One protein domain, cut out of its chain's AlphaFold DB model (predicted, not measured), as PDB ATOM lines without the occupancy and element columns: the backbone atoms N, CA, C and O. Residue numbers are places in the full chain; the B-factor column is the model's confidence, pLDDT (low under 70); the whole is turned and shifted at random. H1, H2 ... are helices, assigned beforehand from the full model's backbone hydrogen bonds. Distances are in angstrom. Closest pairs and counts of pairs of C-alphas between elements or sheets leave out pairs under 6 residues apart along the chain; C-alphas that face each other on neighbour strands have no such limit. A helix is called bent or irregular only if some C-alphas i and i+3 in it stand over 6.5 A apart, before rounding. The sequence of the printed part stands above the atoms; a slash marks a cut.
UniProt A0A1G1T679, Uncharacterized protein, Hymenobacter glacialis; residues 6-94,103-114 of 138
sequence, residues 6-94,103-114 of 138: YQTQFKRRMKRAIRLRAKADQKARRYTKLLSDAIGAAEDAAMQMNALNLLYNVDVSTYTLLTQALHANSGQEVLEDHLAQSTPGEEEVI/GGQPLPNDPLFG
ATOM      1  N   TYR A   6       0.931  33.945 -51.465       87.88
ATOM      2  CA  TYR A   6       1.147  34.137 -50.032       87.88
ATOM      3  C   TYR A   6       1.408  32.819 -49.281       87.88
ATOM      4  O   TYR A   6       2.438  32.664 -48.623       87.88
ATOM      5  N   GLN A   7       0.527  31.824 -49.427       86.69
ATOM      6  CA  GLN A   7       0.678  30.521 -48.764       86.69
ATOM      7  C   GLN A   7       1.939  29.776 -49.225       86.69
ATOM      8  O   GLN A   7       2.612  29.114 -48.430       86.69
ATOM      9  N   THR A   8       2.286  29.896 -50.506       87.94
ATOM     10  CA  THR A   8       3.509  29.310 -51.070       87.94
ATOM     11  C   THR A   8       4.760  29.979 -50.496       87.94
ATOM     12  O   THR A   8       5.695  29.288 -50.077       87.94
ATOM     13  N   GLN A   9       4.767  31.313 -50.410       88.81
ATOM     14  CA  GLN A   9       5.857  32.075 -49.804       88.81
ATOM     15  C   GLN A   9       6.017  31.735 -48.317       88.81
ATOM     16  O   GLN A   9       7.134  31.447 -47.885       88.81
ATOM     17  N   PHE A  10       4.921  31.675 -47.556       87.19
ATOM     18  CA  PHE A  10       4.940  31.272 -46.149       87.19
ATOM     19  C   PHE A  10       5.583  29.894 -45.966       87.19
ATOM     20  O   PHE A  10       6.531  29.751 -45.194       87.19
ATOM     21  N   LYS A  11       5.138  28.881 -46.726       85.88
ATOM     22  CA  LYS A  11       5.702  27.523 -46.643       85.88
ATOM     23  C   LYS A  11       7.205  27.511 -46.928       85.88
ATOM     24  O   LYS A  11       7.951  26.814 -46.239       85.88
ATOM     25  N   ARG A  12       7.668  28.290 -47.913       88.12
ATOM     26  CA  ARG A  12       9.099  28.416 -48.237       88.12
ATOM     27  C   ARG A  12       9.888  29.033 -47.081       88.12
ATOM     28  O   ARG A  12      10.910  28.471 -46.683       88.12
ATOM     29  N   ARG A  13       9.411  30.158 -46.545       89.69
ATOM     30  CA  ARG A  13      10.042  30.881 -45.430       89.69
ATOM     31  C   ARG A  13      10.101  30.025 -44.167       89.69
ATOM     32  O   ARG A  13      11.179  29.841 -43.607       89.69
ATOM     33  N   MET A  14       8.983  29.400 -43.803       86.50
ATOM     34  CA  MET A  14       8.877  28.513 -42.645       86.50
ATOM     35  C   MET A  14       9.824  27.313 -42.756       86.50
ATOM     36  O   MET A  14      10.619  27.048 -41.856       86.50
ATOM     37  N   LYS A  15       9.831  26.627 -43.907       85.56
ATOM     38  CA  LYS A  15      10.744  25.498 -44.150       85.56
ATOM     39  C   LYS A  15      12.211  25.902 -44.003       85.56
ATOM     40  O   LYS A  15      13.023  25.112 -43.523       85.56
ATOM     41  N   ARG A  16      12.572  27.114 -44.434       87.69
ATOM     42  CA  ARG A  16      13.934  27.636 -44.285       87.69
ATOM     43  C   ARG A  16      14.273  27.928 -42.825       87.69
ATOM     44  O   ARG A  16      15.345  27.516 -42.393       87.69
ATOM     45  N   ALA A  17      13.373  28.571 -42.085       86.19
ATOM     46  CA  ALA A  17      13.564  28.876 -40.670       86.19
ATOM     47  C   ALA A  17      13.757  27.599 -39.834       86.19
ATOM     48  O   ALA A  17      14.750  27.482 -39.118       86.19
ATOM     49  N   ILE A  18      12.898  26.591 -40.027       84.88
ATOM     50  CA  ILE A  18      13.009  25.288 -39.347       84.88
ATOM     51  C   ILE A  18      14.361  24.629 -39.646       84.88
ATOM     52  O   ILE A  18      15.058  24.176 -38.741       84.88
ATOM     53  N   ARG A  19      14.783  24.613 -40.918       85.25
ATOM     54  CA  ARG A  19      16.094  24.063 -41.303       85.25
ATOM     55  C   ARG A  19      17.259  24.823 -40.677       85.25
ATOM     56  O   ARG A  19      18.262  24.201 -40.342       85.25
ATOM     57  N   LEU A  20      17.166  26.147 -40.581       87.19
ATOM     58  CA  LEU A  20      18.207  26.964 -39.967       87.19
ATOM     59  C   LEU A  20      18.333  26.634 -38.478       87.19
ATOM     60  O   LEU A  20      19.445  26.384 -38.019       87.19
ATOM     61  N   ARG A  21      17.200  26.546 -37.772       85.62
ATOM     62  CA  ARG A  21      17.153  26.158 -36.360       85.62
ATOM     63  C   ARG A  21      17.748  24.766 -36.137       85.62
ATOM     64  O   ARG A  21      18.663  24.624 -35.338       85.62
ATOM     65  N   ALA A  22      17.330  23.774 -36.925       84.88
ATOM     66  CA  ALA A  22      17.859  22.410 -36.834       84.88
ATOM     67  C   ALA A  22      19.377  22.338 -37.090       84.88
ATOM     68  O   ALA A  22      20.099  21.615 -36.411       84.88
ATOM     69  N   LYS A  23      19.893  23.115 -38.053       88.00
ATOM     70  CA  LYS A  23      21.341  23.197 -38.305       88.00
ATOM     71  C   LYS A  23      22.100  23.865 -37.161       88.00
ATOM     72  O   LYS A  23      23.237  23.479 -36.898       88.00
ATOM     73  N   ALA A  24      21.519  24.887 -36.539       88.56
ATOM     74  CA  ALA A  24      22.117  25.543 -35.384       88.56
ATOM     75  C   ALA A  24      22.189  24.582 -34.188       88.56
ATOM     76  O   ALA A  24      23.267  24.435 -33.621       88.56
ATOM     77  N   ASP A  25      21.106  23.853 -33.897       87.00
ATOM     78  CA  ASP A  25      21.075  22.809 -32.859       87.00
ATOM     79  C   ASP A  25      22.127  21.719 -33.117       87.00
ATOM     80  O   ASP A  25      22.950  21.416 -32.255       87.00
ATOM     81  N   GLN A  26      22.204  21.206 -34.351       86.81
ATOM     82  CA  GLN A  26      23.213  20.213 -34.724       86.81
ATOM     83  C   GLN A  26      24.645  20.708 -34.458       86.81
ATOM     84  O   GLN A  26      25.494  19.947 -33.987       86.81
ATOM     85  N   LYS A  27      24.929  21.978 -34.772       90.44
ATOM     86  CA  LYS A  27      26.236  22.588 -34.496       90.44
ATOM     87  C   LYS A  27      26.480  22.742 -33.003       90.44
ATOM     88  O   LYS A  27      27.565  22.382 -32.562       90.44
ATOM     89  N   ALA A  28      25.496  23.240 -32.256       89.94
ATOM     90  CA  ALA A  28      25.591  23.401 -30.812       89.94
ATOM     91  C   ALA A  28      25.956  22.064 -30.160       89.94
ATOM     92  O   ALA A  28      27.006  21.967 -29.540       89.94
ATOM     93  N   ARG A  29      25.210  20.995 -30.458       89.19
ATOM     94  CA  ARG A  29      25.493  19.643 -29.948       89.19
ATOM     95  C   ARG A  29      26.902  19.161 -30.266       89.19
ATOM     96  O   ARG A  29      27.577  18.598 -29.408       89.19
ATOM     97  N   ARG A  30      27.354  19.363 -31.508       90.94
ATOM     98  CA  ARG A  30      28.709  18.972 -31.915       90.94
ATOM     99  C   ARG A  30      29.769  19.736 -31.123       90.94
ATOM    100  O   ARG A  30      30.738  19.125 -30.688       90.94
ATOM    101  N   TYR A  31      29.614  21.047 -30.976       92.50
ATOM    102  CA  TYR A  31      30.593  21.868 -30.267       92.50
ATOM    103  C   TYR A  31      30.568  21.634 -28.762       92.50
ATOM    104  O   TYR A  31      31.636  21.610 -28.167       92.50
ATOM    105  N   THR A  32      29.403  21.370 -28.170       90.69
ATOM    106  CA  THR A  32      29.300  20.968 -26.765       90.69
ATOM    107  C   THR A  32      30.087  19.690 -26.502       90.69
ATOM    108  O   THR A  32      30.860  19.663 -25.558       90.69
ATOM    109  N   LYS A  33      29.988  18.673 -27.372       90.56
ATOM    110  CA  LYS A  33      30.802  17.449 -27.247       90.56
ATOM    111  C   LYS A  33      32.299  17.733 -27.313       90.56
ATOM    112  O   LYS A  33      33.034  17.326 -26.431       90.56
ATOM    113  N   LEU A  34      32.735  18.490 -28.323       93.31
ATOM    114  CA  LEU A  34      34.151  18.841 -28.468       93.31
ATOM    115  C   LEU A  34      34.681  19.649 -27.278       93.31
ATOM    116  O   LEU A  34      35.839  19.496 -26.904       93.31
ATOM    117  N   LEU A  35      33.850  20.523 -26.708       91.06
ATOM    118  CA  LEU A  35      34.195  21.282 -25.513       91.06
ATOM    119  C   LEU A  35      34.272  20.369 -24.284       91.06
ATOM    120  O   LEU A  35      35.224  20.493 -23.524       91.06
ATOM    121  N   SER A  36      33.324  19.442 -24.139       90.31
ATOM    122  CA  SER A  36      33.321  18.403 -23.104       90.31
ATOM    123  C   SER A  36      34.629  17.611 -23.120       90.31
ATOM    124  O   SER A  36      35.363  17.603 -22.136       90.31
ATOM    125  N   ASP A  37      34.983  17.060 -24.285       91.06
ATOM    126  CA  ASP A  37      36.205  16.273 -24.477       91.06
ATOM    127  C   ASP A  37      37.465  17.087 -24.128       91.06
ATOM    128  O   ASP A  37      38.405  16.582 -23.514       91.06
ATOM    129  N   ALA A  38      37.495  18.369 -24.510       91.25
ATOM    130  CA  ALA A  38      38.621  19.254 -24.224       91.25
ATOM    131  C   ALA A  38      38.758  19.586 -22.729       91.25
ATOM    132  O   ALA A  38      39.881  19.745 -22.248       91.25
ATOM    133  N   ILE A  39      37.642  19.699 -22.001       90.44
ATOM    134  CA  ILE A  39      37.648  19.904 -20.549       90.44
ATOM    135  C   ILE A  39      38.154  18.643 -19.846       90.44
ATOM    136  O   ILE A  39      39.076  18.758 -19.043       90.44
ATOM    137  N   GLY A  40      37.676  17.455 -20.229       90.62
ATOM    138  CA  GLY A  40      38.181  16.188 -19.684       90.62
ATOM    139  C   GLY A  40      39.685  16.001 -19.904       90.62
ATOM    140  O   GLY A  40      40.433  15.707 -18.976       90.62
ATOM    141  N   ALA A  41      40.179  16.297 -21.111       92.56
ATOM    142  CA  ALA A  41      41.617  16.262 -21.387       92.56
ATOM    143  C   ALA A  41      42.420  17.268 -20.534       92.56
ATOM    144  O   ALA A  41      43.577  17.013 -20.189       92.56
ATOM    145  N   ALA A  42      41.832  18.420 -20.193       90.88
ATOM    146  CA  ALA A  42      42.457  19.393 -19.303       90.88
ATOM    147  C   ALA A  42      42.474  18.914 -17.842       90.88
ATOM    148  O   ALA A  42      43.464  19.159 -17.152       90.88
ATOM    149  N   GLU A  43      41.428  18.222 -17.384       91.00
ATOM    150  CA  GLU A  43      41.370  17.584 -16.063       91.00
ATOM    151  C   GLU A  43      42.438  16.486 -15.932       91.00
ATOM    152  O   GLU A  43      43.203  16.480 -14.964       91.00
ATOM    153  N   ASP A  44      42.588  15.632 -16.950       93.00
ATOM    154  CA  ASP A  44      43.641  14.610 -17.008       93.00
ATOM    155  C   ASP A  44      45.048  15.218 -16.918       93.00
ATOM    156  O   ASP A  44      45.903  14.751 -16.155       93.00
ATOM    157  N   ALA A  45      45.298  16.292 -17.668       93.50
ATOM    158  CA  ALA A  45      46.569  17.007 -17.620       93.50
ATOM    159  C   ALA A  45      46.809  17.653 -16.246       93.50
ATOM    160  O   ALA A  45      47.921  17.584 -15.714       93.50
ATOM    161  N   ALA A  46      45.772  18.236 -15.640       93.31
ATOM    162  CA  ALA A  46      45.850  18.823 -14.310       93.31
ATOM    163  C   ALA A  46      46.166  17.770 -13.238       93.31
ATOM    164  O   ALA A  46      46.988  18.035 -12.357       93.31
ATOM    165  N   MET A  47      45.594  16.563 -13.336       94.81
ATOM    166  CA  MET A  47      45.931  15.440 -12.452       94.81
ATOM    167  C   MET A  47      47.406  15.046 -12.569       94.81
ATOM    168  O   MET A  47      48.074  14.868 -11.549       94.81
ATOM    169  N   GLN A  48      47.939  14.955 -13.793       95.25
ATOM    170  CA  GLN A  48      49.354  14.639 -14.014       95.25
ATOM    171  C   GLN A  48      50.279  15.730 -13.465       95.25
ATOM    172  O   GLN A  48      51.245  15.417 -12.766       95.25
ATOM    173  N   MET A  49      49.972  17.006 -13.720       95.50
ATOM    174  CA  MET A  49      50.750  18.127 -13.180       95.50
ATOM    175  C   MET A  49      50.712  18.151 -11.653       95.50
ATOM    176  O   MET A  49      51.747  18.325 -11.017       95.50
ATOM    177  N   ASN A  50      49.551  17.886 -11.050       95.62
ATOM    178  CA  ASN A  50      49.431  17.794  -9.599       95.62
ATOM    179  C   ASN A  50      50.252  16.625  -9.025       95.62
ATOM    180  O   ASN A  50      50.915  16.775  -8.003       95.62
ATOM    181  N   ALA A  51      50.266  15.471  -9.696       95.94
ATOM    182  CA  ALA A  51      51.093  14.340  -9.284       95.94
ATOM    183  C   ALA A  51      52.595  14.673  -9.337       95.94
ATOM    184  O   ALA A  51      53.334  14.313  -8.421       95.94
ATOM    185  N   LEU A  52      53.048  15.397 -10.367       96.62
ATOM    186  CA  LEU A  52      54.434  15.871 -10.466       96.62
ATOM    187  C   LEU A  52      54.772  16.893  -9.377       96.62
ATOM    188  O   LEU A  52      55.836  16.791  -8.764       96.62
ATOM    189  N   ASN A  53      53.860  17.827  -9.106       95.88
ATOM    190  CA  ASN A  53      53.990  18.796  -8.021       95.88
ATOM    191  C   ASN A  53      54.208  18.100  -6.674       95.88
ATOM    192  O   ASN A  53      55.159  18.413  -5.959       95.88
ATOM    193  N   LEU A  54      53.386  17.091  -6.370       95.44
ATOM    194  CA  LEU A  54      53.499  16.295  -5.148       95.44
ATOM    195  C   LEU A  54      54.790  15.463  -5.103       95.44
ATOM    196  O   LEU A  54      55.423  15.377  -4.052       95.44
ATOM    197  N   LEU A  55      55.193  14.861  -6.226       97.69
ATOM    198  CA  LEU A  55      56.369  13.988  -6.295       97.69
ATOM    199  C   LEU A  55      57.684  14.754  -6.118       97.69
ATOM    200  O   LEU A  55      58.595  14.270  -5.447       97.69
ATOM    201  N   TYR A  56      57.790  15.933  -6.728       97.19
ATOM    202  CA  TYR A  56      59.015  16.734  -6.732       97.19
ATOM    203  C   TYR A  56      58.966  17.934  -5.780       97.19
ATOM    204  O   TYR A  56      59.920  18.709  -5.739       97.19
ATOM    205  N   ASN A  57      57.888  18.075  -4.999       95.06
ATOM    206  CA  ASN A  57      57.648  19.198  -4.092       95.06
ATOM    207  C   ASN A  57      57.782  20.563  -4.799       95.06
ATOM    208  O   ASN A  57      58.412  21.493  -4.290       95.06
ATOM    209  N   VAL A  58      57.222  20.647  -6.007       94.19
ATOM    210  CA  VAL A  58      57.142  21.869  -6.820       94.19
ATOM    211  C   VAL A  58      55.700  22.363  -6.865       94.19
ATOM    212  O   VAL A  58      54.775  21.569  -6.737       94.19
ATOM    213  N   ASP A  59      55.501  23.668  -7.042       91.12
ATOM    214  CA  ASP A  59      54.170  24.279  -7.116       91.12
ATOM    215  C   ASP A  59      53.994  24.985  -8.464       91.12
ATOM    216  O   ASP A  59      54.321  26.161  -8.636       91.12
ATOM    217  N   VAL A  60      53.564  24.214  -9.463       91.94
ATOM    218  CA  VAL A  60      53.262  24.704 -10.812       91.94
ATOM    219  C   VAL A  60      51.755  24.673 -11.033       91.94
ATOM    220  O   VAL A  60      51.095  23.690 -10.699       91.94
ATOM    221  N   SER A  61      51.204  25.717 -11.655       91.88
ATOM    222  CA  SER A  61      49.784  25.772 -12.009       91.88
ATOM    223  C   SER A  61      49.345  24.531 -12.789       91.88
ATOM    224  O   SER A  61      49.891  24.221 -13.848       91.88
ATOM    225  N   THR A  62      48.323  23.846 -12.278       92.19
ATOM    226  CA  THR A  62      47.765  22.631 -12.890       92.19
ATOM    227  C   THR A  62      46.877  22.941 -14.093       92.19
ATOM    228  O   THR A  62      46.791  22.138 -15.018       92.19
ATOM    229  N   TYR A  63      46.268  24.128 -14.113       90.31
ATOM    230  CA  TYR A  63      45.443  24.620 -15.210       90.31
ATOM    231  C   TYR A  63      46.023  25.874 -15.860       90.31
ATOM    232  O   TYR A  63      46.696  26.693 -15.233       90.31
ATOM    233  N   THR A  64      45.672  26.060 -17.131       91.25
ATOM    234  CA  THR A  64      45.784  27.356 -17.810       91.25
ATOM    235  C   THR A  64      44.562  28.220 -17.492       91.25
ATOM    236  O   THR A  64      43.506  27.698 -17.140       91.25
ATOM    237  N   LEU A  65      44.664  29.540 -17.678       90.88
ATOM    238  CA  LEU A  65      43.570  30.479 -17.384       90.88
ATOM    239  C   LEU A  65      42.247  30.111 -18.077       90.88
ATOM    240  O   LEU A  65      41.188  30.154 -17.455       90.88
ATOM    241  N   LEU A  66      42.302  29.733 -19.359       87.38
ATOM    242  CA  LEU A  66      41.104  29.374 -20.119       87.38
ATOM    243  C   LEU A  66      40.489  28.065 -19.613       87.38
ATOM    244  O   LEU A  66      39.281  28.003 -19.410       87.38
ATOM    245  N   THR A  67      41.303  27.030 -19.389       88.31
ATOM    246  CA  THR A  67      40.796  25.731 -18.924       88.31
ATOM    247  C   THR A  67      40.251  25.814 -17.503       88.31
ATOM    248  O   THR A  67      39.198  25.248 -17.232       88.31
ATOM    249  N   GLN A  68      40.874  26.616 -16.636       88.12
ATOM    250  CA  GLN A  68      40.351  26.908 -15.305       88.12
ATOM    251  C   GLN A  68      38.987  27.610 -15.367       88.12
ATOM    252  O   GLN A  68      38.060  27.219 -14.660       88.12
ATOM    253  N   ALA A  69      38.843  28.626 -16.224       87.31
ATOM    254  CA  ALA A  69      37.581  29.347 -16.382       87.31
ATOM    255  C   ALA A  69      36.466  28.456 -16.955       87.31
ATOM    256  O   ALA A  69      35.320  28.552 -16.519       87.31
ATOM    257  N   LEU A  70      36.787  27.589 -17.915       85.88
ATOM    258  CA  LEU A  70      35.820  26.662 -18.506       85.88
ATOM    259  C   LEU A  70      35.385  25.588 -17.505       85.88
ATOM    260  O   LEU A  70      34.187  25.396 -17.318       85.88
ATOM    261  N   HIS A  71      36.336  24.973 -16.800       83.69
ATOM    262  CA  HIS A  71      36.052  23.997 -15.751       83.69
ATOM    263  C   HIS A  71      35.166  24.592 -14.643       83.69
ATOM    264  O   HIS A  71      34.202  23.967 -14.213       83.69
ATOM    265  N   ALA A  72      35.437  25.830 -14.210       83.69
ATOM    266  CA  ALA A  72      34.670  26.481 -13.146       83.69
ATOM    267  C   ALA A  72      33.212  26.806 -13.525       83.69
ATOM    268  O   ALA A  72      32.354  26.850 -12.647       83.69
ATOM    269  N   ASN A  73      32.927  27.066 -14.805       79.50
ATOM    270  CA  ASN A  73      31.601  27.509 -15.252       79.50
ATOM    271  C   ASN A  73      30.776  26.404 -15.918       79.50
ATOM    272  O   ASN A  73      29.556  26.522 -16.028       79.50
ATOM    273  N   SER A  74      31.429  25.388 -16.474       70.44
ATOM    274  CA  SER A  74      30.804  24.433 -17.387       70.44
ATOM    275  C   SER A  74      31.632  23.152 -17.448       70.44
ATOM    276  O   SER A  74      32.052  22.748 -18.530       70.44
ATOM    277  N   GLY A  75      31.917  22.559 -16.281       76.44
ATOM    278  CA  GLY A  75      32.628  21.280 -16.175       76.44
ATOM    279  C   GLY A  75      32.042  20.206 -17.098       76.44
ATOM    280  O   GLY A  75      30.873  20.287 -17.488       76.44
ATOM    281  N   GLN A  76      32.861  19.215 -17.459       83.19
ATOM    282  CA  GLN A  76      32.531  18.209 -18.476       83.19
ATOM    283  C   GLN A  76      31.150  17.568 -18.243       83.19
ATOM    284  O   GLN A  76      30.298  17.572 -19.130       83.19
ATOM    285  N   GLU A  77      30.901  17.110 -17.016       81.38
ATOM    286  CA  GLU A  77      29.658  16.449 -16.600       81.38
ATOM    287  C   GLU A  77      28.413  17.315 -16.858       81.38
ATOM    288  O   GLU A  77      27.420  16.841 -17.401       81.38
ATOM    289  N   VAL A  78      28.492  18.621 -16.589       83.56
ATOM    290  CA  VAL A  78      27.375  19.559 -16.796       83.56
ATOM    291  C   VAL A  78      27.023  19.683 -18.282       83.56
ATOM    292  O   VAL A  78      25.849  19.755 -18.654       83.56
ATOM    293  N   LEU A  79      28.031  19.709 -19.156       83.94
ATOM    294  CA  LEU A  79      27.818  19.778 -20.603       83.94
ATOM    295  C   LEU A  79      27.220  18.475 -21.150       83.94
ATOM    296  O   LEU A  79      26.362  18.524 -22.037       83.94
ATOM    297  N   GLU A  80      27.646  17.328 -20.624       85.12
ATOM    298  CA  GLU A  80      27.101  16.016 -20.988       85.12
ATOM    299  C   GLU A  80      25.663  15.842 -20.500       85.12
ATOM    300  O   GLU A  80      24.811  15.405 -21.278       85.12
ATOM    301  N   ASP A  81      25.359  16.291 -19.285       86.25
ATOM    302  CA  ASP A  81      24.011  16.283 -18.723       86.25
ATOM    303  C   ASP A  81      23.043  17.116 -19.565       86.25
ATOM    304  O   ASP A  81      21.961  16.648 -19.930       86.25
ATOM    305  N   HIS A  82      23.437  18.329 -19.962       83.38
ATOM    306  CA  HIS A  82      22.617  19.158 -20.847       83.38
ATOM    307  C   HIS A  82      22.374  18.505 -22.214       83.38
ATOM    308  O   HIS A  82      21.294  18.655 -22.793       83.38
ATOM    309  N   LEU A  83      23.351  17.760 -22.742       83.38
ATOM    310  CA  LEU A  83      23.170  17.001 -23.978       83.38
ATOM    311  C   LEU A  83      22.243  15.797 -23.795       83.38
ATOM    312  O   LEU A  83      21.473  15.502 -24.708       83.38
ATOM    313  N   ALA A  84      22.320  15.115 -22.652       83.25
ATOM    314  CA  ALA A  84      21.500  13.951 -22.335       83.25
ATOM    315  C   ALA A  84      20.032  14.324 -22.077       83.25
ATOM    316  O   ALA A  84      19.132  13.577 -22.458       83.25
ATOM    317  N   GLN A  85      19.785  15.497 -21.489       81.62
ATOM    318  CA  GLN A  85      18.445  16.008 -21.180       81.62
ATOM    319  C   GLN A  85      17.674  16.531 -22.402       81.62
ATOM    320  O   GLN A  85      16.478  16.780 -22.298       81.62
ATOM    321  N   SER A  86      18.330  16.718 -23.551       70.44
ATOM    322  CA  SER A  86      17.701  17.272 -24.753       70.44
ATOM    323  C   SER A  86      17.713  16.269 -25.903       70.44
ATOM    324  O   SER A  86      18.784  15.936 -26.425       70.44
ATOM    325  N   THR A  87      16.542  15.853 -26.399       68.19
ATOM    326  CA  THR A  87      16.488  15.009 -27.603       68.19
ATOM    327  C   THR A  87      16.623  15.834 -28.891       68.19
ATOM    328  O   THR A  87      16.093  16.944 -29.001       68.19
ATOM    329  N   PRO A  88      17.356  15.338 -29.908       67.19
ATOM    330  CA  PRO A  88      17.459  16.033 -31.186       67.19
ATOM    331  C   PRO A  88      16.080  16.235 -31.828       67.19
ATOM    332  O   PRO A  88      15.399  15.269 -32.159       67.19
ATOM    333  N   GLY A  89      15.699  17.492 -32.066       63.16
ATOM    334  CA  GLY A  89      14.459  17.828 -32.774       63.16
ATOM    335  C   GLY A  89      13.183  17.848 -31.924       63.16
ATOM    336  O   GLY A  89      12.103  17.832 -32.503       63.16
ATOM    337  N   GLU A  90      13.295  17.919 -30.597       57.34
ATOM    338  CA  GLU A  90      12.176  17.803 -29.646       57.34
ATOM    339  C   GLU A  90      11.122  18.925 -29.709       57.34
ATOM    340  O   GLU A  90      10.018  18.748 -29.201       57.34
ATOM    341  N   GLU A  91      11.386  20.074 -30.344       59.53
ATOM    342  CA  GLU A  91      10.339  21.107 -30.419       59.53
ATOM    343  C   GLU A  91       9.290  20.745 -31.482       59.53
ATOM    344  O   GLU A  91       9.571  20.766 -32.689       59.53
ATOM    345  N   GLU A  92       8.070  20.466 -31.020       57.47
ATOM    346  CA  GLU A  92       6.881  20.259 -31.844       57.47
ATOM    347  C   GLU A  92       6.714  21.382 -32.876       57.47
ATOM    348  O   GLU A  92       6.499  22.555 -32.561       57.47
ATOM    349  N   VAL A  93       6.775  21.013 -34.155       57.62
ATOM    350  CA  VAL A  93       6.441  21.929 -35.244       57.62
ATOM    351  C   VAL A  93       4.929  21.907 -35.437       57.62
ATOM    352  O   VAL A  93       4.398  21.132 -36.233       57.62
ATOM    353  N   ILE A  94       4.220  22.777 -34.719       57.66
ATOM    354  CA  ILE A  94       2.790  22.994 -34.952       57.66
ATOM    355  C   ILE A  94       2.628  23.776 -36.263       57.66
ATOM    356  O   ILE A  94       2.840  24.988 -36.335       57.66
ATOM    357  N   GLY A 103      -5.258  38.534 -49.163       81.38
ATOM    358  CA  GLY A 103      -5.935  38.333 -50.455       81.38
ATOM    359  C   GLY A 103      -5.101  37.547 -51.478       81.38
ATOM    360  O   GLY A 103      -5.146  37.815 -52.677       81.38
ATOM    361  N   GLY A 104      -4.261  36.636 -50.999       82.56
ATOM    362  CA  GLY A 104      -3.393  35.765 -51.774       82.56
ATOM    363  C   GLY A 104      -2.065  36.392 -52.186       82.56
ATOM    364  O   GLY A 104      -1.215  35.673 -52.726       82.56
ATOM    365  N   GLN A 105      -1.859  37.685 -51.913       86.50
ATOM    366  CA  GLN A 105      -0.685  38.440 -52.349       86.50
ATOM    367  C   GLN A 105       0.555  38.148 -51.491       86.50
ATOM    368  O   GLN A 105       0.467  38.136 -50.257       86.50
ATOM    369  N   PRO A 106       1.730  37.935 -52.111       87.19
ATOM    370  CA  PRO A 106       2.966  37.699 -51.380       87.19
ATOM    371  C   PRO A 106       3.419  38.959 -50.629       87.19
ATOM    372  O   PRO A 106       3.185  40.087 -51.056       87.19
ATOM    373  N   LEU A 107       4.114  38.756 -49.514       88.06
ATOM    374  CA  LEU A 107       4.833  39.800 -48.789       88.06
ATOM    375  C   LEU A 107       6.094  40.234 -49.560       88.06
ATOM    376  O   LEU A 107       6.631  39.442 -50.344       88.06
ATOM    377  N   PRO A 108       6.629  41.443 -49.303       90.38
ATOM    378  CA  PRO A 108       7.915  41.874 -49.851       90.38
ATOM    379  C   PRO A 108       9.035  40.887 -49.525       90.38
ATOM    380  O   PRO A 108       9.022  40.268 -48.456       90.38
ATOM    381  N   ASN A 109      10.007  40.748 -50.432       89.94
ATOM    382  CA  ASN A 109      11.178  39.901 -50.207       89.94
ATOM    383  C   ASN A 109      11.934  40.334 -48.948       89.94
ATOM    384  O   ASN A 109      12.057  41.528 -48.678       89.94
ATOM    385  N   ASP A 110      12.466  39.360 -48.216       86.94
ATOM    386  CA  ASP A 110      13.175  39.603 -46.961       86.94
ATOM    387  C   ASP A 110      14.499  38.802 -46.914       86.94
ATOM    388  O   ASP A 110      14.487  37.568 -47.078       86.94
ATOM    389  N   PRO A 111      15.655  39.469 -46.687       88.44
ATOM    390  CA  PRO A 111      16.965  38.823 -46.643       88.44
ATOM    391  C   PRO A 111      17.091  37.769 -45.541       88.44
ATOM    392  O   PRO A 111      17.889  36.842 -45.689       88.44
ATOM    393  N   LEU A 112      16.302  37.852 -44.464       88.75
ATOM    394  CA  LEU A 112      16.291  36.864 -43.380       88.75
ATOM    395  C   LEU A 112      15.939  35.463 -43.901       88.75
ATOM    396  O   LEU A 112      16.465  34.447 -43.441       88.75
ATOM    397  N   PHE A 113      15.104  35.403 -44.939       87.75
ATOM    398  CA  PHE A 113      14.750  34.167 -45.631       87.75
ATOM    399  C   PHE A 113      15.621  33.915 -46.870       87.75
ATOM    400  O   PHE A 113      15.290  33.055 -47.693       87.75
ATOM    401  N   GLY A 114      16.751  34.625 -46.979       82.88
ATOM    402  CA  GLY A 114      17.707  34.640 -48.089       82.88
ATOM    403  C   GLY A 114      17.061  34.880 -49.441       82.88
ATOM    404  O   GLY A 114      17.396  34.199 -50.410       82.88
TER     405      GLY A 114
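AT A GLANCE: This is residues 6 to 94 and 103 to 114 of the 138 residues of an uncharacterized protein of Hymenobacter glacialis (UniProt A0A1G1T679). One very long helix, H1, runs nearly the whole length of the model as a single shaft, and two short helices, H2 and then H3, fold back onto the middle of it after the chain turns round at the far end of H1. H3 runs back roughly along H1 and H2 crosses it more steeply, while residues 103 to 114, with no named element, lie by the end where H1 begins. The printed part has 101 residues with three named helices, H1, H2 and H3 in that order along the chain, and no named strand; the class is all helix. The whole is extended, with a radius of gyration of the C-alphas of 22.9 A, and it is a rod with spans of 81 by 26 by 15 A.

HOW THE PARTS SIT: The longest helix is H1, residues 6 to 56, and it touches both of the others. H3, residues 76 to 84, touches H1 at residues 29 to 40 alone, and the closest C-alphas, those of Ser 36 and Gln 76, are 4.7 A apart. H1 and H3 run opposite ways at a shallow tilt of 27 degrees. H2, residues 65 to 74, touches H1 at residues 39 to 42 alone, where the closest C-alphas, those of Ile 39 and His 71, are 6.5 A apart. H1 and H2 run opposite ways at a steep tilt of 61 degrees. H2 and H3 meet only through their link, which is tight, with 1 residue between them. In H1, H2 and H3 every O i to N i+4 pair is within hydrogen-bond range.

IN THESE COORDINATES: H1 begins with C-alpha 6 of Tyr 6 at (1.147, 34.137, -50.032) and ends with C-alpha 56 of Tyr 56 at (59.015, 16.734, -6.732), 74.3 A from first to last C-alpha. A short link of 8 residues follows, and then H2, residues 65 to 74, measures 14.1 A. H3, residues 76 to 84, measures 12.4 A and ends with C-alpha 84 at (21.500, 13.951, -22.335). No helix is bent.

THE WHOLE: The two C-alphas farthest apart, those of Tyr 56 and Gly 103, are 81.2 A apart, while the first and last printed C-alphas, those of Tyr 6 and Gly 114, are 16.7 A apart. Residues 95 to 102 are cut out and not printed, and C-alphas 94 and 103 are 23.5 A apart across the cut. Neither link between the named helices is long. The C-alphas of residues 103 to 114 lie 23 to 43 A from the mean of all C-alphas. The mean pLDDT of the printed part is 86.2, and residues 87 to 94 are under 70.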